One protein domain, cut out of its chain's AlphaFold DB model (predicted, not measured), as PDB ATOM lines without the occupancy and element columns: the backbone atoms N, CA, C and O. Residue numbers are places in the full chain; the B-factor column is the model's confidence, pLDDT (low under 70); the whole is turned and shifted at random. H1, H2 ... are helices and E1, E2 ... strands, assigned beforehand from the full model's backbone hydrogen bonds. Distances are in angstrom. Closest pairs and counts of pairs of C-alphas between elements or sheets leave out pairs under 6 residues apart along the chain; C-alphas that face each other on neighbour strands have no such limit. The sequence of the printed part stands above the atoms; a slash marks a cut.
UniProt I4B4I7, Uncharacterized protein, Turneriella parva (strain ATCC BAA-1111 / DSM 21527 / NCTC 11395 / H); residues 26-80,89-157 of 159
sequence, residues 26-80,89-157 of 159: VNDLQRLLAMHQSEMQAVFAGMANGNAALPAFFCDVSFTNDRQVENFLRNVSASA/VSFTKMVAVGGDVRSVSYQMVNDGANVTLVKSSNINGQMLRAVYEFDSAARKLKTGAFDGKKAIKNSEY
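Overview. This is residues 26 to 80 and 89 to 157 of the 159 residues of an uncharacterized protein of Turneriella parva (strain ATCC BAA-1111 / DSM 21527 / NCTC 11395 / H) (UniProt I4B4I7). One twisted sheet of six strands curls round the short helix H2, while the long helix H1 covers E3, E4, E5 and E6 slantwise and H4 covers the edge strand E1. These three helices share one face, making two layers, and no named helix covers the other face. The printed part has 124 residues, with four named helices H1 to H4, then six strands E1 to E6; the class is mixed, helices and strands. The strands form a meander, each the antiparallel neighbour of the one before, in the order E1 E2 E3 E4 E5 E6. The whole is compact, with a radius of gyration of the C-alphas of 14.0 A, and spans 41 by 33 by 23 A.

Arrangement. Start at the edge strand E1, residues 89 to 97, which bends by 61 degrees at residue 94. It forms a hairpin with E2, residues 100 to 110, where N 93 and O 104 are 2.9 A apart. Hairpins follow with E3, residues 114 to 123 (N 107 to O 118, 2.9 A), E4, residues 126 to 135 (N 119 to O 130, 2.8 A), E5, residues 140 to 147 (N 131 to O 144, 2.8 A), and the other edge strand E6, residues 150 to 156 (N 147 to O 150, 2.8 A), each pair within hydrogen-bond range. H1, residues 26 to 45, is on the sheet at a height of 10.4 A. With residues 36 to 44 alone it touches H2, residues 53 to 59, at a steep tilt of 46 degrees, opposite ways; the closest C-alphas, of Gln 37 and Cys 59, are 4.7 A apart. H4, residues 67 to 78, is on the same face as H1, at a height of 10.2 A, and touches it at Val 26 and Ser 77, their closest C-alphas, 5.8 A apart. H3, residues 62 to 65, only grazes the sheet with residues 62 to 63. In H1, H2 and H4 every O i to N i+4 pair is within hydrogen-bond range; H3 is too short for one.

Along the chain. Find C-alpha 26 at (59.418, 9.277, 215.920); from there H1 runs 28.6 A to C-alpha 45. H4 measures 16.0 A. Look for E1 from C-alpha 89 at (55.922, 23.510, 213.891), 23.0 A long; E2 measures 31.1 A, E3 28.7 A, E4 29.8 A and E5 21.3 A. E6 ends at C-alpha 156, (41.057, 9.684, 199.259).

Size, cuts and confidence. The two C-alphas farthest apart, of Ala 48 and Ser 79, are 41.5 A apart. Residues 81 to 88 are not printed, and C-alphas 80 and 89 are 11.0 A apart across that cut. Of the links that are printed whole, none is long. Mean pLDDT of the printed part is 74.6; among the 24 residues under 70 are 26 to 29, 76 to 80 and 154 to 157.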
ATOM      1  N   VAL A  26      58.362   9.226 216.956       52.25
ATOM      2  CA  VAL A  26      59.418   9.277 215.920       52.25
ATOM      3  C   VAL A  26      59.345   8.091 214.957       52.25
ATOM      4  O   VAL A  26      59.498   8.283 213.752       52.25
ATOM      5  N   ASN A  27      59.101   6.882 215.473       62.53
ATOM      6  CA  ASN A  27      58.961   5.679 214.649       62.53
ATOM      7  C   ASN A  27      57.724   5.774 213.759       62.53
ATOM      8  O   ASN A  27      57.771   5.353 212.606       62.53
ATOM      9  N   ASP A  28      56.647   6.372 214.273       65.25
ATOM     10  CA  ASP A  28      55.437   6.603 213.495       65.25
ATOM     11  C   ASP A  28      55.732   7.586 212.364       65.25
ATOM     12  O   ASP A  28      55.553   7.236 211.206       65.25
ATOM     13  N   LEU A  29      56.319   8.752 212.636       67.69
ATOM     14  CA  LEU A  29      56.617   9.737 211.588       67.69
ATOM     15  C   LEU A  29      57.590   9.232 210.506       67.69
ATOM     16  O   LEU A  29      57.375   9.486 209.319       67.69
ATOM     17  N   GLN A  30      58.632   8.489 210.889       72.81
ATOM     18  CA  GLN A  30      59.538   7.843 209.930       72.81
ATOM     19  C   GLN A  30      58.805   6.798 209.079       72.81
ATOM     20  O   GLN A  30      58.976   6.762 207.858       72.81
ATOM     21  N   ARG A  31      57.936   5.992 209.696       73.31
ATOM     22  CA  ARG A  31      57.077   5.035 208.990       73.31
ATOM     23  C   ARG A  31      56.120   5.739 208.023       73.31
ATOM     24  O   ARG A  31      55.959   5.274 206.898       73.31
ATOM     25  N   LEU A  32      55.520   6.860 208.423       72.06
ATOM     26  CA  LEU A  32      54.625   7.658 207.577       72.06
ATOM     27  C   LEU A  32      55.354   8.203 206.337       72.06
ATOM     28  O   LEU A  32      54.833   8.121 205.224       72.06
ATOM     29  N   LEU A  33      56.588   8.686 206.506       74.94
ATOM     30  CA  LEU A  33      57.438   9.142 205.402       74.94
ATOM     31  C   LEU A  33      57.861   7.999 204.465       74.94
ATOM     32  O   LEU A  33      57.872   8.182 203.247       74.94
ATOM     33  N   ALA A  34      58.153   6.812 205.000       77.19
ATOM     34  CA  ALA A  34      58.457   5.634 204.188       77.19
ATOM     35  C   ALA A  34      57.241   5.169 203.361       77.19
ATOM     36  O   ALA A  34      57.376   4.856 202.176       77.19
ATOM     37  N   MET A  35      56.038   5.183 203.950       75.38
ATOM     38  CA  MET A  35      54.801   4.886 203.214       75.38
ATOM     39  C   MET A  35      54.581   5.886 202.075       75.38
ATOM     40  O   MET A  35      54.345   5.471 200.939       75.38
ATOM     41  N   HIS A  36      54.760   7.185 202.337       77.31
ATOM     42  CA  HIS A  36      54.729   8.221 201.302       77.31
ATOM     43  C   HIS A  36      55.672   7.908 200.134       77.31
ATOM     44  O   HIS A  36      55.237   7.949 198.979       77.31
ATOM     45  N   GLN A  37      56.938   7.603 200.428       80.69
ATOM     46  CA  GLN A  37      57.925   7.288 199.400       80.69
ATOM     47  C   GLN A  37      57.442   6.135 198.514       80.69
ATOM     48  O   GLN A  37      57.463   6.263 197.291       80.69
ATOM     49  N   SER A  38      56.966   5.042 199.117       82.44
ATOM     50  CA  SER A  38      56.486   3.871 198.372       82.44
ATOM     51  C   SER A  38      55.292   4.196 197.461       82.44
ATOM     52  O   SER A  38      55.253   3.781 196.301       82.44
ATOM     53  N   GLU A  39      54.347   5.013 197.936       79.88
ATOM     54  CA  GLU A  39      53.170   5.406 197.159       79.88
ATOM     55  C   GLU A  39      53.532   6.312 195.987       79.88
ATOM     56  O   GLU A  39      53.004   6.144 194.887       79.88
ATOM     57  N   MET A  40      54.429   7.273 196.202       81.50
ATOM     58  CA  MET A  40      54.856   8.172 195.135       81.50
ATOM     59  C   MET A  40      55.728   7.462 194.111       81.50
ATOM     60  O   MET A  40      55.565   7.708 192.919       81.50
ATOM     61  N   GLN A  41      56.573   6.520 194.531       84.81
ATOM     62  CA  GLN A  41      57.306   5.668 193.597       84.81
ATOM     63  C   GLN A  41      56.352   4.915 192.666       84.81
ATOM     64  O   GLN A  41      56.561   4.935 191.456       84.81
ATOM     65  N   ALA A  42      55.267   4.336 193.192       82.62
ATOM     66  CA  ALA A  42      54.256   3.672 192.365       82.62
ATOM     67  C   ALA A  42      53.556   4.637 191.389       82.62
ATOM     68  O   ALA A  42      53.285   4.274 190.246       82.62
ATOM     69  N   VAL A  43      53.288   5.877 191.811       80.50
ATOM     70  CA  VAL A  43      52.696   6.914 190.945       80.50
ATOM     71  C   VAL A  43      53.637   7.289 189.808       80.50
ATOM     72  O   VAL A  43      53.225   7.326 188.650       80.50
ATOM     73  N   PHE A  44      54.901   7.556 190.126       82.19
ATOM     74  CA  PHE A  44      55.861   8.034 189.139       82.19
ATOM     75  C   PHE A  44      56.438   6.918 188.265       82.19
ATOM     76  O   PHE A  44      56.855   7.214 187.151       82.19
ATOM     77  N   ALA A  45      56.381   5.651 188.689       81.50
ATOM     78  CA  ALA A  45      56.767   4.506 187.861       81.50
ATOM     79  C   ALA A  45      55.941   4.391 186.564       81.50
ATOM     80  O   ALA A  45      56.441   3.883 185.565       81.50
ATOM     81  N   GLY A  46      54.696   4.886 186.564       70.44
ATOM     82  CA  GLY A  46      53.828   4.930 185.381       70.44
ATOM     83  C   GLY A  46      53.845   6.258 184.618       70.44
ATOM     84  O   GLY A  46      53.215   6.362 183.566       70.44
ATOM     85  N   MET A  47      54.531   7.290 185.123       71.38
ATOM     86  CA  MET A  47      54.589   8.598 184.470       71.38
ATOM     87  C   MET A  47      55.834   8.694 183.586       71.38
ATOM     88  O   MET A  47      56.945   8.868 184.079       71.38
ATOM     89  N   ALA A  48      55.642   8.678 182.268       61.88
ATOM     90  CA  ALA A  48      56.664   9.089 181.307       61.88
ATOM     91  C   ALA A  48      56.825  10.621 181.355       61.88
ATOM     92  O   ALA A  48      56.342  11.338 180.482       61.88
ATOM     93  N   ASN A  49      57.418  11.146 182.429       61.38
ATOM     94  CA  ASN A  49      57.574  12.584 182.629       61.38
ATOM     95  C   ASN A  49      59.032  12.999 182.394       61.38
ATOM     96  O   ASN A  49      59.941  12.441 183.000       61.38
ATOM     97  N   GLY A  50      59.255  14.010 181.547       61.47
ATOM     98  CA  GLY A  50      60.594  14.539 181.243       61.47
ATOM     99  C   GLY A  50      61.223  15.372 182.371       61.47
ATOM    100  O   GLY A  50      62.386  15.751 182.280       61.47
ATOM    101  N   ASN A  51      60.474  15.665 183.440       73.00
ATOM    102  CA  ASN A  51      60.956  16.422 184.593       73.00
ATOM    103  C   ASN A  51      61.370  15.476 185.733       73.00
ATOM    104  O   ASN A  51      60.543  15.109 186.569       73.00
ATOM    105  N   ALA A  52      62.655  15.113 185.785       76.31
ATOM    106  CA  ALA A  52      63.217  14.230 186.813       76.31
ATOM    107  C   ALA A  52      63.164  14.819 188.237       76.31
ATOM    108  O   ALA A  52      63.163  14.068 189.215       76.31
ATOM    109  N   ALA A  53      63.069  16.147 188.374       77.38
ATOM    110  CA  ALA A  53      63.026  16.805 189.678       77.38
ATOM    111  C   ALA A  53      61.712  16.532 190.427       77.38
ATOM    112  O   ALA A  53      61.689  16.532 191.657       77.38
ATOM    113  N   LEU A  54      60.623  16.258 189.699       78.75
ATOM    114  CA  LEU A  54      59.310  16.029 190.289       78.75
ATOM    115  C   LEU A  54      59.235  14.647 190.982       78.75
ATOM    116  O   LEU A  54      59.008  14.630 192.194       78.75
ATOM    117  N   PRO A  55      59.536  13.505 190.325       81.88
ATOM    118  CA  PRO A  55      59.684  12.222 191.015       81.88
ATOM    119  C   PRO A  55      60.747  12.253 192.114       81.88
ATOM    120  O   PRO A  55      60.519  11.719 193.197       81.88
ATOM    121  N   ALA A  56      61.886  12.916 191.877       82.94
ATOM    122  CA  ALA A  56      62.930  13.033 192.888       82.94
ATOM    123  C   ALA A  56      62.412  13.742 194.152       82.94
ATOM    124  O   ALA A  56      62.638  13.257 195.255       82.94
ATOM    125  N   PHE A  57      61.655  14.836 194.025       84.25
ATOM    126  CA  PHE A  57      61.117  15.559 195.180       84.25
ATOM    127  C   PHE A  57      60.150  14.709 196.002       84.25
ATOM    128  O   PHE A  57      60.231  14.694 197.231       84.25
ATOM    129  N   PHE A  58      59.233  14.007 195.340       81.88
ATOM    130  CA  PHE A  58      58.199  13.229 196.018       81.88
ATOM    131  C   PHE A  58      58.694  11.874 196.543       81.88
ATOM    132  O   PHE A  58      58.073  11.321 197.441       81.88
ATOM    133  N   CYS A  59      59.796  11.338 196.021       83.56
ATOM    134  CA  CYS A  59      60.341  10.048 196.456       83.56
ATOM    135  C   CYS A  59      61.568  10.181 197.369       83.56
ATOM    136  O   CYS A  59      61.993   9.192 197.968       83.56
ATOM    137  N   ASP A  60      62.159  11.371 197.481       79.75
ATOM    138  CA  ASP A  60      63.315  11.599 198.343       79.75
ATOM    139  C   ASP A  60      62.903  11.815 199.810       79.75
ATOM    140  O   ASP A  60      62.319  12.839 200.184       79.75
ATOM    141  N   VAL A  61      63.264  10.845 200.649       77.12
ATOM    142  CA  VAL A  61      63.170  10.906 202.117       77.12
ATOM    143  C   VAL A  61      64.537  10.812 202.799       77.12
ATOM    144  O   VAL A  61      64.606  10.661 204.018       77.12
ATOM    145  N   SER A  62      65.635  10.937 202.045       76.12
ATOM    146  CA  SER A  62      67.010  10.811 202.562       76.12
ATOM    147  C   SER A  62      67.324  11.812 203.676       76.12
ATOM    148  O   SER A  62      68.110  11.527 204.578       76.12
ATOM    149  N   PHE A  63      66.644  12.958 203.671       74.94
ATOM    150  CA  PHE A  63      66.745  13.982 204.704       74.94
ATOM    151  C   PHE A  63      66.346  13.487 206.103       74.94
ATOM    152  O   PHE A  63      66.765  14.093 207.082       74.94
ATOM    153  N   THR A  64      65.571  12.403 206.221       72.25
ATOM    154  CA  THR A  64      65.204  11.810 207.523       72.25
ATOM    155  C   THR A  64      66.393  11.190 208.254       72.25
ATOM    156  O   THR A  64      66.346  11.059 209.473       72.25
ATOM    157  N   ASN A  65      67.473  10.885 207.529       74.56
ATOM    158  CA  ASN A  65      68.738  10.416 208.090       74.56
ATOM    159  C   ASN A  65      69.626  11.567 208.595       74.56
ATOM    160  O   ASN A  65      70.718  11.330 209.107       74.56
ATOM    161  N   ASP A  66      69.204  12.824 208.421       77.00
ATOM    162  CA  ASP A  66      69.946  13.970 208.928       77.00
ATOM    163  C   ASP A  66      69.674  14.199 210.414       77.00
ATOM    164  O   ASP A  66      68.527  14.269 210.847       77.00
ATOM    165  N   ARG A  67      70.736  14.414 211.188       79.38
ATOM    166  CA  ARG A  67      70.656  14.580 212.643       79.38
ATOM    167  C   ARG A  67      69.839  15.800 213.089       79.38
ATOM    168  O   ARG A  67      69.198  15.743 214.136       79.38
ATOM    169  N   GLN A  68      69.853  16.906 212.344       76.75
ATOM    170  CA  GLN A  68      69.043  18.088 212.665       76.75
ATOM    171  C   GLN A  68      67.562  17.817 212.415       76.75
ATOM    172  O   GLN A  68      66.730  18.162 213.253       76.75
ATOM    173  N   VAL A  69      67.247  17.149 211.301       74.50
ATOM    174  CA  VAL A  69      65.884  16.696 211.003       74.50
ATOM    175  C   VAL A  69      65.434  15.704 212.064       74.50
ATOM    176  O   VAL A  69      64.370  15.876 212.637       74.50
ATOM    177  N   GLU A  70      66.244  14.703 212.388       74.31
ATOM    178  CA  GLU A  70      65.909  13.701 213.396       74.31
ATOM    179  C   GLU A  70      65.621  14.346 214.759       74.31
ATOM    180  O   GLU A  70      64.632  14.008 215.406       74.31
ATOM    181  N   ASN A  71      66.433  15.321 215.174       76.19
ATOM    182  CA  ASN A  71      66.202  16.086 216.398       76.19
ATOM    183  C   ASN A  71      64.916  16.918 216.328       76.19
ATOM    184  O   ASN A  71      64.164  16.959 217.300       76.19
ATOM    185  N   PHE A  72      64.635  17.547 215.186       77.50
ATOM    186  CA  PHE A  72      63.377  18.252 214.956       77.50
ATOM    187  C   PHE A  72      62.179  17.302 215.082       77.50
ATOM    188  O   PHE A  72      61.279  17.558 215.877       77.50
ATOM    189  N   LEU A  73      62.202  16.170 214.375       73.19
ATOM    190  CA  LEU A  73      61.148  15.156 214.421       73.19
ATOM    191  C   LEU A  73      60.991  14.590 215.842       73.19
ATOM    192  O   LEU A  73      59.868  14.425 216.307       73.19
ATOM    193  N   ARG A  74      62.095  14.365 216.571       72.56
ATOM    194  CA  ARG A  74      62.092  13.982 217.994       72.56
ATOM    195  C   ARG A  74      61.407  15.030 218.864       72.56
ATOM    196  O   ARG A  74      60.537  14.655 219.646       72.56
ATOM    197  N   ASN A  75      61.735  16.308 218.707       72.31
ATOM    198  CA  ASN A  75      61.141  17.395 219.490       72.31
ATOM    199  C   ASN A  75      59.648  17.570 219.199       72.31
ATOM    200  O   ASN A  75      58.854  17.702 220.130       72.31
ATOM    201  N   VAL A  76      59.265  17.501 217.924       68.38
ATOM    202  CA  VAL A  76      57.864  17.518 217.495       68.38
ATOM    203  C   VAL A  76      57.116  16.318 218.078       68.38
ATOM    204  O   VAL A  76      56.058  16.485 218.662       68.38
ATOM    205  N   SER A  77      57.698  15.120 218.011       64.62
ATOM    206  CA  SER A  77      57.088  13.893 218.535       64.62
ATOM    207  C   SER A  77      56.962  13.872 220.068       64.62
ATOM    208  O   SER A  77      55.971  13.390 220.610       64.62
ATOM    209  N   ALA A  78      57.953  14.399 220.795       62.62
ATOM    210  CA  ALA A  78      57.907  14.519 222.253       62.62
ATOM    211  C   ALA A  78      56.839  15.531 222.687       62.62
ATOM    212  O   ALA A  78      56.213  15.379 223.733       62.62
ATOM    213  N   SER A  79      56.607  16.518 221.828       60.88
ATOM    214  CA  SER A  79      55.518  17.479 221.904       60.88
ATOM    215  C   SER A  79      54.315  16.982 221.102       60.88
ATOM    216  O   SER A  79      53.732  17.772 220.390       60.88
ATOM    217  N   ALA A  80      53.976  15.690 221.113       59.12
ATOM    218  CA  ALA A  80      52.811  15.149 220.399       59.12
ATOM    219  C   ALA A  80      52.015  14.180 221.285       59.12
ATOM    220  O   ALA A  80      51.610  13.106 220.841       59.12
ATOM    221  N   VAL A  89      54.458  23.593 213.850       73.81
ATOM    222  CA  VAL A  89      55.922  23.510 213.891       73.81
ATOM    223  C   VAL A  89      56.435  23.396 212.467       73.81
ATOM    224  O   VAL A  89      56.011  22.514 211.715       73.81
ATOM    225  N   SER A  90      57.342  24.291 212.084       80.69
ATOM    226  CA  SER A  90      57.970  24.279 210.768       80.69
ATOM    227  C   SER A  90      59.487  24.164 210.858       80.69
ATOM    228  O   SER A  90      60.126  24.644 211.795       80.69
ATOM    229  N   PHE A  91      60.063  23.497 209.868       82.31
ATOM    230  CA  PHE A  91      61.499  23.343 209.701       82.31
ATOM    231  C   PHE A  91      61.829  23.427 208.219       82.31
ATOM    232  O   PHE A  91      61.170  22.798 207.398       82.31
ATOM    233  N   THR A  92      62.857  24.188 207.869       84.62
ATOM    234  CA  THR A  92      63.286  24.350 206.481       84.62
ATOM    235  C   THR A  92      64.737  23.933 206.355       84.62
ATOM    236  O   THR A  92      65.577  24.352 207.150       84.62
ATOM    237  N   LYS A  93      65.037  23.121 205.342       80.75
ATOM    238  CA  LYS A  93      66.386  22.625 205.079       80.75
ATOM    239  C   LYS A  93      66.695  22.598 203.589       80.75
ATOM    240  O   LYS A  93      65.837  22.291 202.772       80.75
ATOM    241  N   MET A  94      67.961  22.838 203.261       79.62
ATOM    242  CA  MET A  94      68.500  22.593 201.927       79.62
ATOM    243  C   MET A  94      68.793  21.101 201.722       79.62
ATOM    244  O   MET A  94      69.548  20.501 202.492       79.62
ATOM    245  N   VAL A  95      68.209  20.501 200.688       76.12
ATOM    246  CA  VAL A  95      68.439  19.104 200.289       76.12
ATOM    247  C   VAL A  95      68.692  19.023 198.786       76.12
ATOM    248  O   VAL A  95      68.183  19.843 198.025       76.12
ATOM    249  N   ALA A  96      69.502  18.055 198.362       74.12
ATOM    250  CA  ALA A  96      69.773  17.812 196.952       74.12
ATOM    251  C   ALA A  96      68.739  16.831 196.391       74.12
ATOM    252  O   ALA A  96      68.736  15.656 196.745       74.12
ATOM    253  N   VAL A  97      67.873  17.314 195.505       73.69
ATOM    254  CA  VAL A  97      66.811  16.532 194.873       73.69
ATOM    255  C   VAL A  97      67.174  16.339 193.407       73.69
ATOM    256  O   VAL A  97      67.149  17.290 192.631       73.69
ATOM    257  N   GLY A  98      67.551  15.116 193.022       70.62
ATOM    258  CA  GLY A  98      67.941  14.823 191.637       70.62
ATOM    259  C   GLY A  98      69.163  15.618 191.153       70.62
ATOM    260  O   GLY A  98      69.258  15.916 189.971       70.62
ATOM    261  N   GLY A  99      70.072  15.988 192.065       68.44
ATOM    262  CA  GLY A  99      71.261  16.802 191.771       68.44
ATOM    263  C   GLY A  99      71.082  18.309 191.992       68.44
ATOM    264  O   GLY A  99      72.079  19.012 192.132       68.44
ATOM    265  N   ASP A 100      69.847  18.799 192.129       71.75
ATOM    266  CA  ASP A 100      69.575  20.212 192.402       71.75
ATOM    267  C   ASP A 100      69.461  20.485 193.904       71.75
ATOM    268  O   ASP A 100      68.653  19.865 194.596       71.75
ATOM    269  N   VAL A 101      70.196  21.474 194.419       65.81
ATOM    270  CA  VAL A 101      70.043  21.932 195.809       65.81
ATOM    271  C   VAL A 101      68.778  22.783 195.933       65.81
ATOM    272  O   VAL A 101      68.640  23.812 195.270       65.81
ATOM    273  N   ARG A 102      67.844  22.367 196.791       76.69
ATOM    274  CA  ARG A 102      66.537  23.011 196.980       76.69
ATOM    275  C   ARG A 102      66.233  23.219 198.457       76.69
ATOM    276  O   ARG A 102      66.537  22.365 199.286       76.69
ATOM    277  N   SER A 103      65.583  24.338 198.769       80.44
ATOM    278  CA  SER A 103      65.024  24.586 200.098       80.44
ATOM    279  C   SER A 103      63.704  23.838 200.228       80.44
ATOM    280  O   SER A 103      62.735  24.165 199.545       80.44
ATOM    281  N   VAL A 104      63.680  22.828 201.091       78.31
ATOM    282  CA  VAL A 104      62.486  22.053 201.407       78.31
ATOM    283  C   VAL A 104      61.997  22.454 202.788       78.31
ATOM    284  O   VAL A 104      62.733  22.374 203.775       78.31
ATOM    285  N   SER A 105      60.744  22.887 202.845       83.38
ATOM    286  CA  SER A 105      60.055  23.200 204.086       83.38
ATOM    287  C   SER A 105      59.159  22.043 204.502       83.38
ATOM    288  O   SER A 105      58.473  21.424 203.688       83.38
ATOM    289  N   TYR A 106      59.189  21.766 205.793       78.12
ATOM    290  CA  TYR A 106      58.384  20.780 206.476       78.12
ATOM    291  C   TYR A 106      57.518  21.505 207.479       78.12
ATOM    292  O   TYR A 106      58.008  22.330 208.249       78.12
ATOM    293  N   GLN A 107      56.240  21.177 207.487       78.81
ATOM    294  CA  GLN A 107      55.297  21.695 208.455       78.81
ATOM    295  C   GLN A 107      54.515  20.531 209.041       78.81
ATOM    296  O   GLN A 107      53.973  19.714 208.298       78.81
ATOM    297  N   MET A 108      54.445  20.487 210.367       76.00
ATOM    298  CA  MET A 108      53.527  19.620 211.083       76.00
ATOM    299  C   MET A 108      52.467  20.462 211.787       76.00
ATOM    300  O   MET A 108      52.783  21.446 212.459       76.00
ATOM    301  N   VAL A 109      51.210  20.062 211.625       76.25
ATOM    302  CA  VAL A 109      50.065  20.607 212.358       76.25
ATOM    303  C   VAL A 109      49.387  19.447 213.071       76.25
ATOM    304  O   VAL A 109      49.116  18.430 212.440       76.25
ATOM    305  N   ASN A 110      49.142  19.586 214.372       72.19
ATOM    306  CA  ASN A 110      48.352  18.634 215.143       72.19
ATOM    307  C   ASN A 110      47.180  19.383 215.781       72.19
ATOM    308  O   ASN A 110      47.396  20.251 216.627       72.19
ATOM    309  N   ASP A 111      45.961  19.066 215.349       71.12
ATOM    310  CA  ASP A 111      44.725  19.685 215.845       71.12
ATOM    311  C   ASP A 111      44.117  18.935 217.050       71.12
ATOM    312  O   ASP A 111      43.018  19.253 217.501       71.12
ATOM    313  N   GLY A 112      44.842  17.950 217.592       66.00
ATOM    314  CA  GLY A 112      44.430  17.087 218.698       66.00
ATOM    315  C   GLY A 112      43.759  15.787 218.247       66.00
ATOM    316  O   GLY A 112      43.800  14.804 218.992       66.00
ATOM    317  N   ALA A 113      43.197  15.746 217.035       68.38
ATOM    318  CA  ALA A 113      42.584  14.555 216.444       68.38
ATOM    319  C   ALA A 113      43.426  13.979 215.298       68.38
ATOM    320  O   ALA A 113      43.529  12.755 215.160       68.38
ATOM    321  N   ASN A 114      44.048  14.862 214.517       74.50
ATOM    322  CA  ASN A 114      44.770  14.559 213.295       74.50
ATOM    323  C   ASN A 114      46.155  15.204 213.289       74.50
ATOM    324  O   ASN A 114      46.379  16.283 213.837       74.50
ATOM    325  N   VAL A 115      47.074  14.552 212.584       73.94
ATOM    326  CA  VAL A 115      48.411  15.053 212.282       73.94
ATOM    327  C   VAL A 115      48.510  15.300 210.784       73.94
ATOM    328  O   VAL A 115      48.433  14.368 209.983       73.94
ATOM    329  N   THR A 116      48.734  16.556 210.403       78.81
ATOM    330  CA  THR A 116      49.021  16.954 209.026       78.81
ATOM    331  C   THR A 116      50.515  17.191 208.854       78.81
ATOM    332  O   THR A 116      51.084  18.060 209.513       78.81
ATOM    333  N   LEU A 117      51.145  16.466 207.933       78.44
ATOM    334  CA  LEU A 117      52.518  16.691 207.492       78.44
ATOM    335  C   LEU A 117      52.513  17.300 206.090       78.44
ATOM    336  O   LEU A 117      51.957  16.730 205.152       78.44
ATOM    337  N   VAL A 118      53.181  18.437 205.929       82.19
ATOM    338  CA  VAL A 118      53.349  19.106 204.639       82.19
ATOM    339  C   VAL A 118      54.831  19.195 204.310       82.19
ATOM    340  O   VAL A 118      55.601  19.740 205.092       82.19
ATOM    341  N   LYS A 119      55.220  18.687 203.138       83.69
ATOM    342  CA  LYS A 119      56.529  18.899 202.508       83.69
ATOM    343  C   LYS A 119      56.339  19.854 201.334       83.69
ATOM    344  O   LYS A 119      55.494  19.589 200.482       83.69
ATOM    345  N   SER A 120      57.098  20.938 201.249       86.50
ATOM    346  CA  SER A 120      57.000  21.894 200.140       86.50
ATOM    347  C   SER A 120      58.363  22.385 199.670       86.50
ATOM    348  O   SER A 120      59.312  22.457 200.445       86.50
ATOM    349  N   SER A 121      58.475  22.697 198.381       83.88
ATOM    350  CA  SER A 121      59.683  23.270 197.785       83.88
ATOM    351  C   SER A 121      59.346  24.024 196.511       83.88
ATOM    352  O   SER A 121      58.448  23.631 195.771       83.88
ATOM    353  N   ASN A 122      60.123  25.060 196.206       80.12
ATOM    354  CA  ASN A 122      60.113  25.671 194.884       80.12
ATOM    355  C   ASN A 122      61.165  24.985 193.999       80.12
ATOM    356  O   ASN A 122      62.358  25.001 194.313       80.12
ATOM    357  N   ILE A 123      60.721  24.370 192.906       74.69
ATOM    358  CA  ILE A 123      61.573  23.747 191.895       74.69
ATOM    359  C   ILE A 123      61.324  24.468 190.576       74.69
ATOM    360  O   ILE A 123      60.251  24.366 190.002       74.69
ATOM    361  N   ASN A 124      62.319  25.213 190.094       71.75
ATOM    362  CA  ASN A 124      62.265  25.923 188.807       71.75
ATOM    363  C   ASN A 124      61.037  26.847 188.644       71.75
ATOM    364  O   ASN A 124      60.425  26.893 187.583       71.75
ATOM    365  N   GLY A 125      60.658  27.577 189.701       71.69
ATOM    366  CA  GLY A 125      59.497  28.478 189.693       71.69
ATOM    367  C   GLY A 125      58.164  27.782 189.985       71.69
ATOM    368  O   GLY A 125      57.139  28.447 190.130       71.69
ATOM    369  N   GLN A 126      58.176  26.458 190.123       74.88
ATOM    370  CA  GLN A 126      57.019  25.620 190.390       74.88
ATOM    371  C   GLN A 126      57.002  25.212 191.865       74.88
ATOM    372  O   GLN A 126      57.954  24.627 192.379       74.88
ATOM    373  N   MET A 127      55.923  25.536 192.582       84.19
ATOM    374  CA  MET A 127      55.778  25.150 193.988       84.19
ATOM    375  C   MET A 127      55.285  23.707 194.074       84.19
ATOM    376  O   MET A 127      54.108  23.454 193.857       84.19
ATOM    377  N   LEU A 128      56.147  22.761 194.425       85.38
ATOM    378  CA  LEU A 128      55.725  21.390 194.692       85.38
ATOM    379  C   LEU A 128      55.334  21.243 196.157       85.38
ATOM    380  O   LEU A 128      56.023  21.745 197.049       85.38
ATOM    381  N   ARG A 129      54.226  20.545 196.411       86.94
ATOM    382  CA  ARG A 129      53.745  20.285 197.769       86.94
ATOM    383  C   ARG A 129      53.227  18.864 197.905       86.94
ATOM    384  O   ARG A 129      52.454  18.398 197.079       86.94
ATOM    385  N   ALA A 130      53.608  18.204 198.984       82.69
ATOM    386  CA  ALA A 130      53.128  16.896 199.380       82.69
ATOM    387  C   ALA A 130      52.456  17.033 200.756       82.69
ATOM    388  O   ALA A 130      53.066  17.573 201.677       82.69
ATOM    389  N   VAL A 131      51.192  16.630 200.872       83.06
ATOM    390  CA  VAL A 131      50.363  16.765 202.078       83.06
ATOM    391  C   VAL A 131      49.918  15.382 202.522       83.06
ATOM    392  O   VAL A 131      49.397  14.617 201.711       83.06
ATOM    393  N   TYR A 132      50.075  15.101 203.807       78.06
ATOM    394  CA  TYR A 132      49.643  13.864 204.438       78.06
ATOM    395  C   TYR A 132      48.827  14.197 205.665       78.06
ATOM    396  O   TYR A 132      49.262  15.009 206.474       78.06
ATOM    397  N   GLU A 133      47.680  13.555 205.810       77.81
ATOM    398  CA  GLU A 133      46.864  13.645 207.012       77.81
ATOM    399  C   GLU A 133      46.708  12.251 207.590       77.81
ATOM    400  O   GLU A 133      46.406  11.292 206.869       77.81
ATOM    401  N   PHE A 134      46.917  12.157 208.893       73.56
ATOM    402  CA  PHE A 134      46.786  10.940 209.671       73.56
ATOM    403  C   PHE A 134      45.909  11.217 210.878       73.56
ATOM    404  O   PHE A 134      45.906  12.338 211.379       73.56
ATOM    405  N   ASP A 135      45.200  10.210 211.365       72.00
ATOM    406  CA  ASP A 135      44.533  10.322 212.657       72.00
ATOM    407  C   ASP A 135      45.506  10.063 213.819       72.00
ATOM    408  O   ASP A 135      46.664   9.671 213.641       72.00
ATOM    409  N   SER A 136      45.011  10.253 215.037       66.25
ATOM    410  CA  SER A 136      45.722   9.950 216.286       66.25
ATOM    411  C   SER A 136      46.205   8.495 216.429       66.25
ATOM    412  O   SER A 136      47.073   8.232 217.261       66.25
ATOM    413  N   ALA A 137      45.695   7.556 215.624       65.94
ATOM    414  CA  ALA A 137      46.144   6.165 215.566       65.94
ATOM    415  C   ALA A 137      47.164   5.916 214.435       65.94
ATOM    416  O   ALA A 137      47.441   4.764 214.094       65.94
ATOM    417  N   ALA A 138      47.709   6.986 213.843       64.88
ATOM    418  CA  ALA A 138      48.606   6.965 212.689       64.88
ATOM    419  C   ALA A 138      48.001   6.292 211.443       64.88
ATOM    420  O   ALA A 138      48.727   5.881 210.531       64.88
ATOM    421  N   ARG A 139      46.668   6.185 211.371       70.69
ATOM    422  CA  ARG A 139      45.987   5.702 210.169       70.69
ATOM    423  C   ARG A 139      45.946   6.831 209.157       70.69
ATOM    424  O   ARG A 139      45.620   7.970 209.481       70.69
ATOM    425  N   LYS A 140      46.290   6.502 207.915       72.25
ATOM    426  CA  LYS A 140      46.285   7.449 206.802       72.25
ATOM    427  C   LYS A 140      44.854   7.879 206.497       72.25
ATOM    428  O   LYS A 140      44.030   7.044 206.141       72.25
ATOM    429  N   LEU A 141      44.595   9.177 206.591       69.06
ATOM    430  CA  LEU A 141      43.330   9.789 206.193       69.06
ATOM    431  C   LEU A 141      43.413  10.280 204.752       69.06
ATOM    432  O   LEU A 141      42.554   9.967 203.927       69.06
ATOM    433  N   LYS A 142      44.481  11.020 204.434       76.19
ATOM    434  CA  LYS A 142      44.634  11.673 203.134       76.19
ATOM    435  C   LYS A 142      46.083  11.739 202.694       76.19
ATOM    436  O   LYS A 142      47.003  11.906 203.492       76.19
ATOM    437  N   THR A 143      46.289  11.642 201.388       74.19
ATOM    438  CA  THR A 143      47.572  11.947 200.756       74.19
ATOM    439  C   THR A 143      47.332  12.724 199.473       74.19
ATOM    440  O   THR A 143      46.568  12.296 198.606       74.19
ATOM    441  N   GLY A 144      47.984  13.879 199.370       78.31
ATOM    442  CA  GLY A 144      47.884  14.776 198.230       78.31
ATOM    443  C   GLY A 144      49.258  15.193 197.727       78.31
ATOM    444  O   GLY A 144      50.080  15.693 198.492       78.31
ATOM    445  N   ALA A 145      49.490  15.042 196.429       82.19
ATOM    446  CA  ALA A 145      50.633  15.623 195.736       82.19
ATOM    447  C   ALA A 145      50.139  16.787 194.878       82.19
ATOM    448  O   ALA A 145      49.135  16.658 194.177       82.19
ATOM    449  N   PHE A 146      50.831  17.918 194.930       81.75
ATOM    450  CA  PHE A 146      50.435  19.154 194.276       81.75
ATOM    451  C   PHE A 146      51.594  19.759 193.501       81.75
ATOM    452  O   PHE A 146      52.733  19.811 193.970       81.75
ATOM    453  N   ASP A 147      51.231  20.270 192.339       82.25
ATOM    454  CA  ASP A 147      52.013  21.124 191.475       82.25
ATOM    455  C   ASP A 147      51.360  22.516 191.475       82.25
ATOM    456  O   ASP A 147      50.313  22.760 190.863       82.25
ATOM    457  N   GLY A 148      51.924  23.421 192.263       80.12
ATOM    458  CA  GLY A 148      51.340  24.712 192.583       80.12
ATOM    459  C   GLY A 148      49.977  24.538 193.248       80.12
ATOM    460  O   GLY A 148      49.862  24.035 194.366       80.12
ATOM    461  N   LYS A 149      48.927  24.971 192.544       76.81
ATOM    462  CA  LYS A 149      47.529  24.810 192.977       76.81
ATOM    463  C   LYS A 149      46.871  23.538 192.427       76.81
ATOM    464  O   LYS A 149      45.777  23.195 192.866       76.81
ATOM    465  N   LYS A 150      47.498  22.848 191.469       80.00
ATOM    466  CA  LYS A 150      46.926  21.683 190.786       80.00
ATOM    467  C   LYS A 150      47.292  20.402 191.531       80.00
ATOM    468  O   LYS A 150      48.457  20.179 191.842       80.00
ATOM    469  N   ALA A 151      46.314  19.543 191.806       78.88
ATOM    470  CA  ALA A 151      46.589  18.216 192.350       78.88
ATOM    471  C   ALA A 151      47.187  17.309 191.257       78.88
ATOM    472  O   ALA A 151      46.628  17.192 190.169       78.88
ATOM    473  N   ILE A 152      48.319  16.674 191.561       76.12
ATOM    474  CA  ILE A 152      48.940  15.602 190.769       76.12
ATOM    475  C   ILE A 152      48.242  14.273 191.088       76.12
ATOM    476  O   ILE A 152      47.952  13.486 190.193       76.12
ATOM    477  N   LYS A 153      47.938  14.042 192.371       73.06
ATOM    478  CA  LYS A 153      47.138  12.914 192.860       73.06
ATOM    479  C   LYS A 153      46.487  13.297 194.181       73.06
ATOM    480  O   LYS A 153      47.137  13.899 195.032       73.06
ATOM    481  N   ASN A 154      45.233  12.903 194.350       60.53
ATOM    482  CA  ASN A 154      44.541  12.906 195.629       60.53
ATOM    483  C   ASN A 154      44.093  11.461 195.857       60.53
ATOM    484  O   ASN A 154      43.221  10.975 195.140       60.53
ATOM    485  N   SER A 155      44.756  10.726 196.747       57.97
ATOM    486  CA  SER A 155      44.221   9.434 197.182       57.97
ATOM    487  C   SER A 155      43.363   9.700 198.406       57.97
ATOM    488  O   SER A 155      43.892   9.940 199.494       57.97
ATOM    489  N   GLU A 156      42.052   9.704 198.194       46.25
ATOM    490  CA  GLU A 156      41.057   9.684 199.259       46.25
ATOM    491  C   GLU A 156      40.640   8.235 199.527       46.25
ATOM    492  O   GLU A 156      40.453   7.464 198.591       46.25
ATOM    493  N   TYR A 157      40.560   7.906 200.820       37.25
ATOM    494  CA  TYR A 157      39.978   6.718 201.451       37.25
ATOM    495  C   TYR A 157      40.182   5.348 200.777       37.25
ATOM    496  O   TYR A 157      39.586   4.993 199.764       37.25
TER     497      TYR A 157